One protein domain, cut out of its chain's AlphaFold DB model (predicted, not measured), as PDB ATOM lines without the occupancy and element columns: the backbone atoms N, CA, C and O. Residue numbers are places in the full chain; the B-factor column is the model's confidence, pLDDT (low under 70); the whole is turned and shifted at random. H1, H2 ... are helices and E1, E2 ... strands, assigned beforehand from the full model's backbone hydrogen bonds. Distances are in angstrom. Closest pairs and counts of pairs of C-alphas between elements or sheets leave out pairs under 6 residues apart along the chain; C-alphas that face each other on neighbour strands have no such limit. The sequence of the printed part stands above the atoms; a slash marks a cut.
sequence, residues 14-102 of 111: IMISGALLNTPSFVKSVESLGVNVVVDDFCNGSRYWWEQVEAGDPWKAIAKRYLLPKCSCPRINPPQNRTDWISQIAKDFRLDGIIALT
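Overview. This is residues 14 to 102 of the 111 residues of an uncharacterized protein of uncultured Desulfobacterium sp (UniProt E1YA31). A small sheet of three parallel strands, E2, E1 and E3, lies between two helices that only graze it, H1 and H4, and an arm with H3 reaches away from this body. H2, a single short turn, follows E2 at the root of the arm; residues 55 to 60 stick out at its far end, and the long link after H3 folds back to H4. The printed part has 89 residues, with four named helices and three named strands in the order E1, H1, E2, H2, H3, H4, E3; its class is mixed, helices and strands. It is only just compact, close to loose, with a radius of gyration of the C-alphas of 14.4 A and spans of 48 by 24 by 22 A.

Along the chain. E1 is residues 14 to 18, 13.3 A long, and begins at C-alpha 14 at (-15.114, -26.304, 23.271). H1 is residues 25 to 32, 10.4 A. E2 is residues 36 to 41, 15.0 A. H2, residues 46 to 49, measures 5.7 A. H3 is residues 58 to 67, 14.1 A, with C-alpha 58 at (-37.429, -12.464, -1.806). H4, residues 80 to 92, is the longest helix at 18.3 A. E3, residues 97 to 101, measures 13.0 A and ends at C-alpha 101 at (-25.729, -33.098, 22.663).

Arrangement. In the sheet E1 is the inner strand, and E2 and E3 are the edge strands. E2 and E1 are parallel at 28 degrees, with N 14 and O 36 within hydrogen-bond range at 2.9 A. E1 and E3 are parallel at 24 degrees, with N 99 and O 15 at 2.8 A. E1, H1 and E2 form a strand-helix-strand unit, two parallel neighbour strands with a helix between them in the chain, and its crossover is right-handed. H1 only grazes the sheet, with residues 27 to 31; the closest C-alphas of H1 and E2, those of Glu 31 and Val 37, are 6.7 A apart. H4 only grazes it too, with residues 85 to 90; H4 and E2 are near each other. H2 only grazes it with residues 46 to 48, and the C-alphas of Asp 40 and Ser 46, the closest of E2 and H2, are 5.9 A apart. H3 is not on the sheet and is apart from H2 and H4. No helix touches another. In H1, H3 and H4 every O i to N i+4 pair is within hydrogen-bond range; H2 is too short for such a pair.

Size, cuts and confidence. The C-alphas farthest apart, those of Leu 33 and Asp 57, are 47.9 A apart. The printed part has no cut. The link from H3 to H4, residues 68 to 79, is long. Mean pLDDT of the printed part is 89.9, and no printed residue is under 70.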
ATOM      1  N   ILE A  14     -14.162 -25.269  23.652       94.88
ATOM      2  CA  ILE A  14     -15.114 -26.304  23.271       94.88
ATOM      3  C   ILE A  14     -16.293 -25.694  22.520       94.88
ATOM      4  O   ILE A  14     -16.742 -24.580  22.803       94.88
ATOM      5  N   MET A  15     -16.798 -26.457  21.556       94.12
ATOM      6  CA  MET A  15     -18.077 -26.212  20.903       94.12
ATOM      7  C   MET A  15     -19.143 -27.137  21.462       94.12
ATOM      8  O   MET A  15     -18.879 -28.314  21.707       94.12
ATOM      9  N   ILE A  16     -20.367 -26.633  21.594       93.44
ATOM     10  CA  ILE A  16     -21.518 -27.469  21.937       93.44
ATOM     11  C   ILE A  16     -22.425 -27.574  20.714       93.44
ATOM     12  O   ILE A  16     -22.930 -26.573  20.216       93.44
ATOM     13  N   SER A  17     -22.628 -28.793  20.222       90.94
ATOM     14  CA  SER A  17     -23.413 -29.072  19.017       90.94
ATOM     15  C   SER A  17     -24.628 -29.920  19.363       90.94
ATOM     16  O   SER A  17     -24.480 -30.971  19.978       90.94
ATOM     17  N   GLY A  18     -25.815 -29.554  18.887       87.75
ATOM     18  CA  GLY A  18     -27.019 -30.365  19.079       87.75
ATOM     19  C   GLY A  18     -28.243 -29.786  18.383       87.75
ATOM     20  O   GLY A  18     -28.160 -28.815  17.644       87.75
ATOM     21  N   ALA A  19     -29.420 -30.368  18.578       85.81
ATOM     22  CA  ALA A  19     -30.631 -29.826  17.953       85.81
ATOM     23  C   ALA A  19     -31.104 -28.522  18.624       85.81
ATOM     24  O   ALA A  19     -31.414 -27.545  17.949       85.81
ATOM     25  N   LEU A  20     -31.140 -28.514  19.951       86.88
ATOM     26  CA  LEU A  20     -31.712 -27.469  20.793       86.88
ATOM     27  C   LEU A  20     -30.948 -27.464  22.112       86.88
ATOM     28  O   LEU A  20     -30.649 -28.532  22.647       86.88
ATOM     29  N   LEU A  21     -30.765 -26.276  22.684       88.56
ATOM     30  CA  LEU A  21     -30.459 -26.129  24.102       88.56
ATOM     31  C   LEU A  21     -31.552 -25.310  24.794       88.56
ATOM     32  O   LEU A  21     -31.631 -24.098  24.615       88.56
ATOM     33  N   ASN A  22     -32.405 -25.976  25.575       86.69
ATOM     34  CA  ASN A  22     -33.444 -25.316  26.383       86.69
ATOM     35  C   ASN A  22     -32.870 -24.772  27.699       86.69
ATOM     36  O   ASN A  22     -33.383 -23.799  28.243       86.69
ATOM     37  N   THR A  23     -31.833 -25.431  28.217       88.31
ATOM     38  CA  THR A  23     -31.366 -25.254  29.588       88.31
ATOM     39  C   THR A  23     -30.044 -24.479  29.588       88.31
ATOM     40  O   THR A  23     -28.981 -25.089  29.465       88.31
ATOM     41  N   PRO A  24     -30.059 -23.140  29.730       84.81
ATOM     42  CA  PRO A  24     -28.843 -22.324  29.672       84.81
ATOM     43  C   PRO A  24     -27.898 -22.576  30.856       84.81
ATOM     44  O   PRO A  24     -26.704 -22.303  30.756       84.81
ATOM     45  N   SER A  25     -28.395 -23.134  31.967       91.75
ATOM     46  CA  SER A  25     -27.541 -23.556  33.083       91.75
ATOM     47  C   SER A  25     -26.549 -24.648  32.683       91.75
ATOM     48  O   SER A  25     -25.496 -24.729  33.302       91.75
ATOM     49  N   PHE A  26     -26.818 -25.420  31.623       91.75
ATOM     50  CA  PHE A  26     -25.871 -26.406  31.107       91.75
ATOM     51  C   PHE A  26     -24.540 -25.766  30.697       91.75
ATOM     52  O   PHE A  26     -23.485 -26.266  31.074       91.75
ATOM     53  N   VAL A  27     -24.585 -24.631  29.988       92.19
ATOM     54  CA  VAL A  27     -23.374 -23.900  29.573       92.19
ATOM     55  C   VAL A  27     -22.589 -23.454  30.801       92.19
ATOM     56  O   VAL A  27     -21.400 -23.732  30.893       92.19
ATOM     57  N   LYS A  28     -23.273 -22.871  31.794       92.19
ATOM     58  CA  LYS A  28     -22.643 -22.429  33.046       92.19
ATOM     59  C   LYS A  28     -21.990 -23.579  33.810       92.19
ATOM     60  O   LYS A  28     -20.912 -23.406  34.367       92.19
ATOM     61  N   SER A  29     -22.627 -24.749  33.839       93.38
ATOM     62  CA  SER A  29     -22.051 -25.938  34.469       93.38
ATOM     63  C   SER A  29     -20.784 -26.391  33.748       93.38
ATOM     64  O   SER A  29     -19.790 -26.671  34.410       93.38
ATOM     65  N   VAL A  30     -20.783 -26.412  32.411       92.44
ATOM     66  CA  VAL A  30     -19.578 -26.724  31.623       92.44
ATOM     67  C   VAL A  30     -18.475 -25.702  31.897       92.44
ATOM     68  O   VAL A  30     -17.342 -26.085  32.172       92.44
ATOM     69  N   GLU A  31     -18.805 -24.412  31.908       91.81
ATOM     70  CA  GLU A  31     -17.838 -23.347  32.189       91.81
ATOM     71  C   GLU A  31     -17.259 -23.429  33.608       91.81
ATOM     72  O   GLU A  31     -16.063 -23.207  33.805       91.81
ATOM     73  N   SER A  32     -18.066 -23.835  34.595       92.56
ATOM     74  CA  SER A  32     -17.613 -24.021  35.981       92.56
ATOM     75  C   SER A  32     -16.555 -25.118  36.148       92.56
ATOM     76  O   SER A  32     -15.812 -25.102  37.127       92.56
ATOM     77  N   LEU A  33     -16.436 -26.031  35.175       92.19
ATOM     78  CA  LEU A  33     -15.396 -27.065  35.130       92.19
ATOM     79  C   LEU A  33     -14.065 -26.548  34.553       92.19
ATOM     80  O   LEU A  33     -13.146 -27.338  34.344       92.19
ATOM     81  N   GLY A  34     -13.945 -25.245  34.276       90.56
ATOM     82  CA  GLY A  34     -12.740 -24.654  33.691       90.56
ATOM     83  C   GLY A  34     -12.639 -24.865  32.180       90.56
ATOM     84  O   GLY A  34     -11.538 -24.947  31.643       90.56
ATOM     85  N   VAL A  35     -13.778 -24.973  31.494       91.88
ATOM     86  CA  VAL A  35     -13.873 -25.111  30.036       91.88
ATOM     87  C   VAL A  35     -14.426 -23.822  29.439       91.88
ATOM     88  O   VAL A  35     -15.386 -23.262  29.948       91.88
ATOM     89  N   ASN A  36     -13.871 -23.362  28.322       92.56
ATOM     90  CA  ASN A  36     -14.382 -22.192  27.617       92.56
ATOM     91  C   ASN A  36     -15.324 -22.634  26.494       92.56
ATOM     92  O   ASN A  36     -14.875 -23.208  25.498       92.56
ATOM     93  N   VAL A  37     -16.618 -22.336  26.616       92.75
ATOM     94  CA  VAL A  37     -17.581 -22.548  25.527       92.75
ATOM     95  C   VAL A  37     -17.480 -21.375  24.557       92.75
ATOM     96  O   VAL A  37     -17.815 -20.244  24.894       92.75
ATOM     97  N   VAL A  38     -16.968 -21.626  23.352       93.06
ATOM     98  CA  VAL A  38     -16.631 -20.550  22.399       93.06
ATOM     99  C   VAL A  38     -17.708 -20.358  21.337       93.06
ATOM    100  O   VAL A  38     -17.938 -19.239  20.882       93.06
ATOM    101  N   VAL A  39     -18.341 -21.448  20.914       92.94
ATOM    102  CA  VAL A  39     -19.316 -21.454  19.822       92.94
ATOM    103  C   VAL A  39     -20.337 -22.562  20.042       92.94
ATOM    104  O   VAL A  39     -20.032 -23.609  20.620       92.94
ATOM    105  N   ASP A  40     -21.559 -22.330  19.584       92.06
ATOM    106  CA  ASP A  40     -22.628 -23.315  19.593       92.06
ATOM    107  C   ASP A  40     -23.023 -23.725  18.168       92.06
ATOM    108  O   ASP A  40     -22.756 -23.021  17.198       92.06
ATOM    109  N   ASP A  41     -23.680 -24.871  18.044       90.69
ATOM    110  CA  ASP A  41     -24.360 -25.297  16.823       90.69
ATOM    111  C   ASP A  41     -25.740 -25.833  17.192       90.69
ATOM    112  O   ASP A  41     -25.972 -27.042  17.203       90.69
ATOM    113  N   PHE A  42     -26.655 -24.926  17.545       90.56
ATOM    114  CA  PHE A  42     -28.056 -25.247  17.834       90.56
ATOM    115  C   PHE A  42     -29.028 -24.570  16.870       90.56
ATOM    116  O   PHE A  42     -28.772 -23.478  16.363       90.56
ATOM    117  N   CYS A  43     -30.205 -25.177  16.665       85.88
ATOM    118  CA  CYS A  43     -31.287 -24.564  15.882       85.88
ATOM    119  C   CYS A  43     -31.846 -23.289  16.530       85.88
ATOM    120  O   CYS A  43     -32.347 -22.430  15.816       85.88
ATOM    121  N   ASN A  44     -31.772 -23.166  17.859       88.88
ATOM    122  CA  ASN A  44     -32.144 -21.956  18.602       88.88
ATOM    123  C   ASN A  44     -30.940 -21.062  18.947       88.88
ATOM    124  O   ASN A  44     -31.076 -20.142  19.748       88.88
ATOM    125  N   GLY A  45     -29.772 -21.358  18.381       88.56
ATOM    126  CA  GLY A  45     -28.540 -20.614  18.592       88.56
ATOM    127  C   GLY A  45     -27.937 -20.208  17.258       88.56
ATOM    128  O   GLY A  45     -28.637 -19.689  16.385       88.56
ATOM    129  N   SER A  46     -26.645 -20.466  17.097       90.19
ATOM    130  CA  SER A  46     -25.843 -20.001  15.967       90.19
ATOM    131  C   SER A  46     -26.451 -20.329  14.601       90.19
ATOM    132  O   SER A  46     -26.502 -19.447  13.750       90.19
ATOM    133  N   ARG A  47     -27.036 -21.518  14.384       88.81
ATOM    134  CA  ARG A  47     -27.604 -21.893  13.066       88.81
ATOM    135  C   ARG A  47     -28.691 -20.940  12.565       88.81
ATOM    136  O   ARG A  47     -28.866 -20.775  11.353       88.81
ATOM    137  N   TYR A  48     -29.457 -20.356  13.486       88.38
ATOM    138  CA  TYR A  48     -30.579 -19.492  13.135       88.38
ATOM    139  C   TYR A  48     -30.100 -18.190  12.488       88.38
ATOM    140  O   TYR A  48     -30.602 -17.801  11.437       88.38
ATOM    141  N   TRP A  49     -29.094 -17.546  13.078       88.75
ATOM    142  CA  TRP A  49     -28.649 -16.209  12.680       88.75
ATOM    143  C   TRP A  49     -27.325 -16.186  11.911       88.75
ATOM    144  O   TRP A  49     -26.956 -15.127  11.407       88.75
ATOM    145  N   TRP A  50     -26.635 -17.328  11.779       90.31
ATOM    146  CA  TRP A  50     -25.311 -17.399  11.150       90.31
ATOM    147  C   TRP A  50     -25.259 -16.801   9.747       90.31
ATOM    148  O   TRP A  50     -24.307 -16.126   9.363       90.31
ATOM    149  N   GLU A  51     -26.299 -17.074   8.967       90.19
ATOM    150  CA  GLU A  51     -26.421 -16.617   7.596       90.19
ATOM    151  C   GLU A  51     -27.663 -15.740   7.454       90.19
ATOM    152  O   GLU A  51     -28.737 -16.061   7.971       90.19
ATOM    153  N   GLN A  52     -27.500 -14.626   6.749       91.38
ATOM    154  CA  GLN A  52     -28.578 -13.702   6.414       91.38
ATOM    155  C   GLN A  52     -29.172 -14.062   5.050       91.38
ATOM    156  O   GLN A  52     -28.537 -14.735   4.238       91.38
ATOM    157  N   VAL A  53     -30.400 -13.615   4.795       93.31
ATOM    158  CA  VAL A  53     -31.023 -13.757   3.475       93.31
ATOM    159  C   VAL A  53     -30.323 -12.807   2.501       93.31
ATOM    160  O   VAL A  53     -30.168 -11.621   2.790       93.31
ATOM    161  N   GLU A  54     -29.871 -13.330   1.361       91.50
ATOM    162  CA  GLU A  54     -29.235 -12.527   0.312       91.50
ATOM    163  C   GLU A  54     -30.243 -11.548  -0.321       91.50
ATOM    164  O   GLU A  54     -31.432 -11.845  -0.440       91.50
ATOM    165  N   ALA A  55     -29.771 -10.377  -0.757       92.56
ATOM    166  CA  ALA A  55     -30.605  -9.429  -1.492       92.56
ATOM    167  C   ALA A  55     -30.968  -9.983  -2.884       92.56
ATOM    168  O   ALA A  55     -30.121 -10.557  -3.568       92.56
ATOM    169  N   GLY A  56     -32.216  -9.792  -3.321       94.50
ATOM    170  CA  GLY A  56     -32.708 -10.283  -4.612       94.50
ATOM    171  C   GLY A  56     -34.209 -10.563  -4.594       94.50
ATOM    172  O   GLY A  56     -34.947  -9.937  -3.836       94.50
ATOM    173  N   ASP A  57     -34.655 -11.515  -5.421       96.25
ATOM    174  CA  ASP A  57     -36.029 -12.038  -5.388       96.25
ATOM    175  C   ASP A  57     -36.317 -12.652  -4.001       96.25
ATOM    176  O   ASP A  57     -35.715 -13.682  -3.668       96.25
ATOM    177  N   PRO A  58     -37.220 -12.058  -3.193       94.88
ATOM    178  CA  PRO A  58     -37.429 -12.464  -1.806       94.88
ATOM    179  C   PRO A  58     -37.789 -13.943  -1.658       94.88
ATOM    180  O   PRO A  58     -37.299 -14.611  -0.749       94.88
ATOM    181  N   TRP A  59     -38.594 -14.484  -2.575       96.06
ATOM    182  CA  TRP A  59     -39.040 -15.875  -2.502       96.06
ATOM    183  C   TRP A  59     -37.887 -16.848  -2.722       96.06
ATOM    184  O   TRP A  59     -37.708 -17.793  -1.951       96.06
ATOM    185  N   LYS A  60     -37.060 -16.590  -3.740       95.69
ATOM    186  CA  LYS A  60     -35.874 -17.407  -4.024       95.69
ATOM    187  C   LYS A  60     -34.823 -17.270  -2.933       95.69
ATOM    188  O   LYS A  60     -34.226 -18.273  -2.548       95.69
ATOM    189  N   ALA A  61     -34.610 -16.060  -2.422       94.75
ATOM    190  CA  ALA A  61     -33.613 -15.806  -1.392       94.75
ATOM    191  C   ALA A  61     -33.960 -16.527  -0.078       94.75
ATOM    192  O   ALA A  61     -33.108 -17.208   0.499       94.75
ATOM    193  N   ILE A  62     -35.226 -16.461   0.352       94.06
ATOM    194  CA  ILE A  62     -35.710 -17.180   1.538       94.06
ATOM    195  C   ILE A  62     -35.622 -18.697   1.325       94.06
ATOM    196  O   ILE A  62     -35.102 -19.406   2.188       94.06
ATOM    197  N   ALA A  63     -36.072 -19.202   0.170       93.19
ATOM    198  CA  ALA A  63     -36.013 -20.631  -0.138       93.19
ATOM    199  C   ALA A  63     -34.569 -21.160  -0.138       93.19
ATOM    200  O   ALA A  63     -34.299 -22.207   0.451       93.19
ATOM    201  N   LYS A  64     -33.627 -20.413  -0.731       91.88
ATOM    202  CA  LYS A  64     -32.198 -20.753  -0.741       91.88
ATOM    203  C   LYS A  64     -31.634 -20.812   0.678       91.88
ATOM    204  O   LYS A  64     -31.024 -21.813   1.034       91.88
ATOM    205  N   ARG A  65     -31.896 -19.798   1.510       90.88
ATOM    206  CA  ARG A  65     -31.451 -19.766   2.916       90.88
ATOM    207  C   ARG A  65     -32.014 -20.924   3.749       90.88
ATOM    208  O   ARG A  65     -31.338 -21.396   4.665       90.88
ATOM    209  N   TYR A  66     -33.247 -21.343   3.468       89.12
ATOM    210  CA  TYR A  66     -33.924 -22.417   4.195       89.12
ATOM    211  C   TYR A  66     -33.444 -23.812   3.774       89.12
ATOM    212  O   TYR A  66     -33.181 -24.654   4.631       89.12
ATOM    213  N   LEU A  67     -33.327 -24.057   2.465       88.50
ATOM    214  CA  LEU A  67     -32.996 -25.374   1.910       88.50
ATOM    215  C   LEU A  67     -31.492 -25.638   1.831       88.50
ATOM    216  O   LEU A  67     -31.069 -26.781   1.975       88.50
ATOM    217  N   LEU A  68     -30.690 -24.594   1.608       86.50
ATOM    218  CA  LEU A  68     -29.239 -24.677   1.422       86.50
ATOM    219  C   LEU A  68     -28.480 -23.813   2.448       86.50
ATOM    220  O   LEU A  68     -27.660 -22.984   2.052       86.50
ATOM    221  N   PRO A  69     -28.738 -23.965   3.762       85.50
ATOM    222  CA  PRO A  69     -28.011 -23.211   4.772       85.50
ATOM    223  C   PRO A  69     -26.556 -23.681   4.856       85.50
ATOM    224  O   PRO A  69     -26.289 -24.885   4.818       85.50
ATOM    225  N   LYS A  70     -25.623 -22.749   5.088       81.56
ATOM    226  CA  LYS A  70     -24.230 -23.104   5.429       81.56
ATOM    227  C   LYS A  70     -24.132 -23.959   6.695       81.56
ATOM    228  O   LYS A  70     -23.372 -24.919   6.737       81.56
ATOM    229  N   CYS A  71     -24.929 -23.636   7.714       83.25
ATOM    230  CA  CYS A  71     -25.014 -24.406   8.954       83.25
ATOM    231  C   CYS A  71     -26.123 -25.452   8.823       83.25
ATOM    232  O   CYS A  71     -27.264 -25.232   9.245       83.25
ATOM    233  N   SER A  72     -25.819 -26.575   8.178       80.88
ATOM    234  CA  SER A  72     -26.823 -27.599   7.912       80.88
ATOM    235  C   SER A  72     -27.214 -28.373   9.178       80.88
ATOM    236  O   SER A  72     -26.393 -28.867   9.955       80.88
ATOM    237  N   CYS A  73     -28.526 -28.491   9.388       81.56
ATOM    238  CA  CYS A  73     -29.090 -29.398  10.383       81.56
ATOM    239  C   CYS A  73     -28.790 -30.853   9.972       81.56
ATOM    240  O   CYS A  73     -28.835 -31.139   8.775       81.56
ATOM    241  N   PRO A  74     -28.593 -31.796  10.917       79.19
ATOM    242  CA  PRO A  74     -28.435 -33.222  10.604       79.19
ATOM    243  C   PRO A  74     -29.535 -33.822   9.710       79.19
ATOM    244  O   PRO A  74     -29.322 -34.848   9.080       79.19
ATOM    245  N   ARG A  75     -30.716 -33.190   9.651       79.56
ATOM    246  CA  ARG A  75     -31.845 -33.606   8.801       79.56
ATOM    247  C   ARG A  75     -31.684 -33.210   7.324       79.56
ATOM    248  O   ARG A  75     -32.411 -33.721   6.480       79.56
ATOM    249  N   ILE A  76     -30.803 -32.263   7.010       80.56
ATOM    250  CA  ILE A  76     -30.601 -31.779   5.643       80.56
ATOM    251  C   ILE A  76     -29.628 -32.713   4.923       80.56
ATOM    252  O   ILE A  76     -28.551 -33.014   5.432       80.56
ATOM    253  N   ASN A  77     -30.014 -33.152   3.727       78.12
ATOM    254  CA  ASN A  77     -29.184 -33.955   2.837       78.12
ATOM    255  C   ASN A  77     -28.491 -33.030   1.817       78.12
ATOM    256  O   ASN A  77     -29.167 -32.149   1.278       78.12
ATOM    257  N   PRO A  78     -27.197 -33.213   1.501       84.19
ATOM    258  CA  PRO A  78     -26.287 -34.263   1.967       84.19
ATOM    259  C   PRO A  78     -25.716 -34.024   3.383       84.19
ATOM    260  O   PRO A  78     -25.441 -32.876   3.744       84.19
ATOM    261  N   PRO A  79     -25.471 -35.085   4.183       80.12
ATOM    262  CA  PRO A  79     -24.916 -34.958   5.536       80.12
ATOM    263  C   PRO A  79     -23.494 -34.373   5.554       80.12
ATOM    264  O   PRO A  79     -23.082 -33.789   6.557       80.12
ATOM    265  N   GLN A  80     -22.758 -34.478   4.443       85.75
ATOM    266  CA  GLN A  80     -21.402 -33.944   4.281       85.75
ATOM    267  C   GLN A  80     -21.333 -32.441   4.566       85.75
ATOM    268  O   GLN A  80     -20.411 -32.004   5.251       85.75
ATOM    269  N   ASN A  81     -22.364 -31.678   4.181       85.75
ATOM    270  CA  ASN A  81     -22.429 -30.238   4.436       85.75
ATOM    271  C   ASN A  81     -22.252 -29.911   5.927       85.75
ATOM    272  O   ASN A  81     -21.644 -28.904   6.277       85.75
ATOM    273  N   ARG A  82     -22.765 -30.774   6.817       86.69
ATOM    274  CA  ARG A  82     -22.653 -30.567   8.265       86.69
ATOM    275  C   ARG A  82     -21.241 -30.864   8.752       86.69
ATOM    276  O   ARG A  82     -20.721 -30.151   9.605       86.69
ATOM    277  N   THR A  83     -20.637 -31.928   8.241       87.94
ATOM    278  CA  THR A  83     -19.267 -32.307   8.595       87.94
ATOM    279  C   THR A  83     -18.277 -31.233   8.151       87.94
ATOM    280  O   THR A  83     -17.403 -30.854   8.932       87.94
ATOM    281  N   ASP A  84     -18.461 -30.687   6.949       90.50
ATOM    282  CA  ASP A  84     -17.646 -29.594   6.414       90.50
ATOM    283  C   ASP A  84     -17.821 -28.321   7.246       90.50
ATOM    284  O   ASP A  84     -16.835 -27.707   7.659       90.50
ATOM    285  N   TRP A  85     -19.071 -27.988   7.582       89.88
ATOM    286  CA  TRP A  85     -19.419 -26.875   8.461       89.88
ATOM    287  C   TRP A  85     -18.718 -26.960   9.825       89.88
ATOM    288  O   TRP A  85     -18.021 -26.033  10.239       89.88
ATOM    289  N   ILE A  86     -18.846 -28.097  10.514       90.69
ATOM    290  CA  ILE A  86     -18.223 -28.311  11.827       90.69
ATOM    291  C   ILE A  86     -16.697 -28.266  11.719       90.69
ATOM    292  O   ILE A  86     -16.038 -27.672  12.571       90.69
ATOM    293  N   SER A  87     -16.131 -28.847  10.660       92.25
ATOM    294  CA  SER A  87     -14.685 -28.840  10.421       92.25
ATOM    295  C   SER A  87     -14.146 -27.431  10.179       92.25
ATOM    296  O   SER A  87     -13.044 -27.110  10.627       92.25
ATOM    297  N   GLN A  88     -14.908 -26.582   9.485       93.19
ATOM    298  CA  GLN A  88     -14.565 -25.179   9.278       93.19
ATOM    299  C   GLN A  88     -14.599 -24.409  10.602       93.19
ATOM    300  O   GLN A  88     -13.603 -23.794  10.979       93.19
ATOM    301  N   ILE A  89     -15.694 -24.520  11.357       92.38
ATOM    302  CA  ILE A  89     -15.852 -23.843  12.652       92.38
ATOM    303  C   ILE A  89     -14.785 -24.270  13.657       92.38
ATOM    304  O   ILE A  89     -14.248 -23.432  14.384       92.38
ATOM    305  N   ALA A  90     -14.422 -25.553  13.666       93.25
ATOM    306  CA  ALA A  90     -13.362 -26.057  14.526       93.25
ATOM    307  C   ALA A  90     -12.015 -25.373  14.272       93.25
ATOM    308  O   ALA A  90     -11.307 -25.031  15.222       93.25
ATOM    309  N   LYS A  91     -11.689 -25.112  13.002       94.06
ATOM    310  CA  LYS A  91     -10.470 -24.395  12.612       94.06
ATOM    311  C   LYS A  91     -10.569 -22.907  12.942       94.06
ATOM    312  O   LYS A  91      -9.667 -22.375  13.588       94.06
ATOM    313  N   ASP A  92     -11.671 -22.261  12.568       93.12
ATOM    314  CA  ASP A  92     -11.857 -20.811  12.713       93.12
ATOM    315  C   ASP A  92     -11.828 -20.368  14.184       93.12
ATOM    316  O   ASP A  92     -11.200 -19.365  14.540       93.12
ATOM    317  N   PHE A  93     -12.447 -21.152  15.070       92.31
ATOM    318  CA  PHE A  93     -12.505 -20.850  16.501       92.31
ATOM    319  C   PHE A  93     -11.374 -21.476  17.320       92.31
ATOM    320  O   PHE A  93     -11.279 -21.180  18.521       92.31
ATOM    321  N   ARG A  94     -10.488 -22.257  16.680       92.12
ATOM    322  CA  ARG A  94      -9.406 -23.026  17.316       92.12
ATOM    323  C   ARG A  94      -9.954 -23.864  18.467       92.12
ATOM    324  O   ARG A  94      -9.679 -23.573  19.629       92.12
ATOM    325  N   LEU A  95     -10.828 -24.807  18.130       92.94
ATOM    326  CA  LEU A  95     -11.453 -25.691  19.106       92.94
ATOM    327  C   LEU A  95     -10.508 -26.824  19.504       92.94
ATOM    328  O   LEU A  95      -9.858 -27.423  18.653       92.94
ATOM    329  N   ASP A  96     -10.519 -27.153  20.790       94.25
ATOM    330  CA  ASP A  96      -9.841 -28.317  21.363       94.25
ATOM    331  C   ASP A  96     -10.766 -29.547  21.404       94.25
ATOM    332  O   ASP A  96     -10.306 -30.678  21.540       94.25
ATOM    333  N   GLY A  97     -12.084 -29.348  21.278       93.19
ATOM    334  CA  GLY A  97     -13.059 -30.434  21.312       93.19
ATOM    335  C   GLY A  97     -14.503 -29.997  21.073       93.19
ATOM    336  O   GLY A  97     -14.823 -28.808  20.997       93.19
ATOM    337  N   ILE A  98     -15.389 -30.988  20.947       93.81
ATOM    338  CA  ILE A  98     -16.818 -30.797  20.670       93.81
ATOM    339  C   ILE A  98     -17.635 -31.663  21.631       93.81
ATOM    340  O   ILE A  98     -17.431 -32.872  21.716       93.81
ATOM    341  N   ILE A  99     -18.603 -31.053  22.313       92.62
ATOM    342  CA  ILE A  99     -19.633 -31.752  23.084       92.62
ATOM    343  C   ILE A  99     -20.860 -31.913  22.183       92.62
ATOM    344  O   ILE A  99     -21.552 -30.942  21.870       92.62
ATOM    345  N   ALA A 100     -21.131 -33.146  21.756       89.69
ATOM    346  CA  ALA A 100     -22.310 -33.480  20.965       89.69
ATOM    347  C   ALA A 100     -23.499 -33.813  21.882       89.69
ATOM    348  O   ALA A 100     -23.540 -34.864  22.519       89.69
ATOM    349  N   LEU A 101     -24.477 -32.912  21.942       88.00
ATOM    350  CA  LEU A 101     -25.729 -33.098  22.663       88.00
ATOM    351  C   LEU A 101     -26.791 -33.702  21.747       88.00
ATOM    352  O   LEU A 101     -27.381 -33.026  20.897       88.00
ATOM    353  N   THR A 102     -27.090 -34.973  21.986       83.31
ATOM    354  CA  THR A 102     -28.205 -35.670  21.345       83.31
ATOM    355  C   THR A 102     -29.396 -35.691  22.291       83.31
ATOM    356  O   THR A 102     -29.329 -36.243  23.388       83.31
TER     357      THR A 102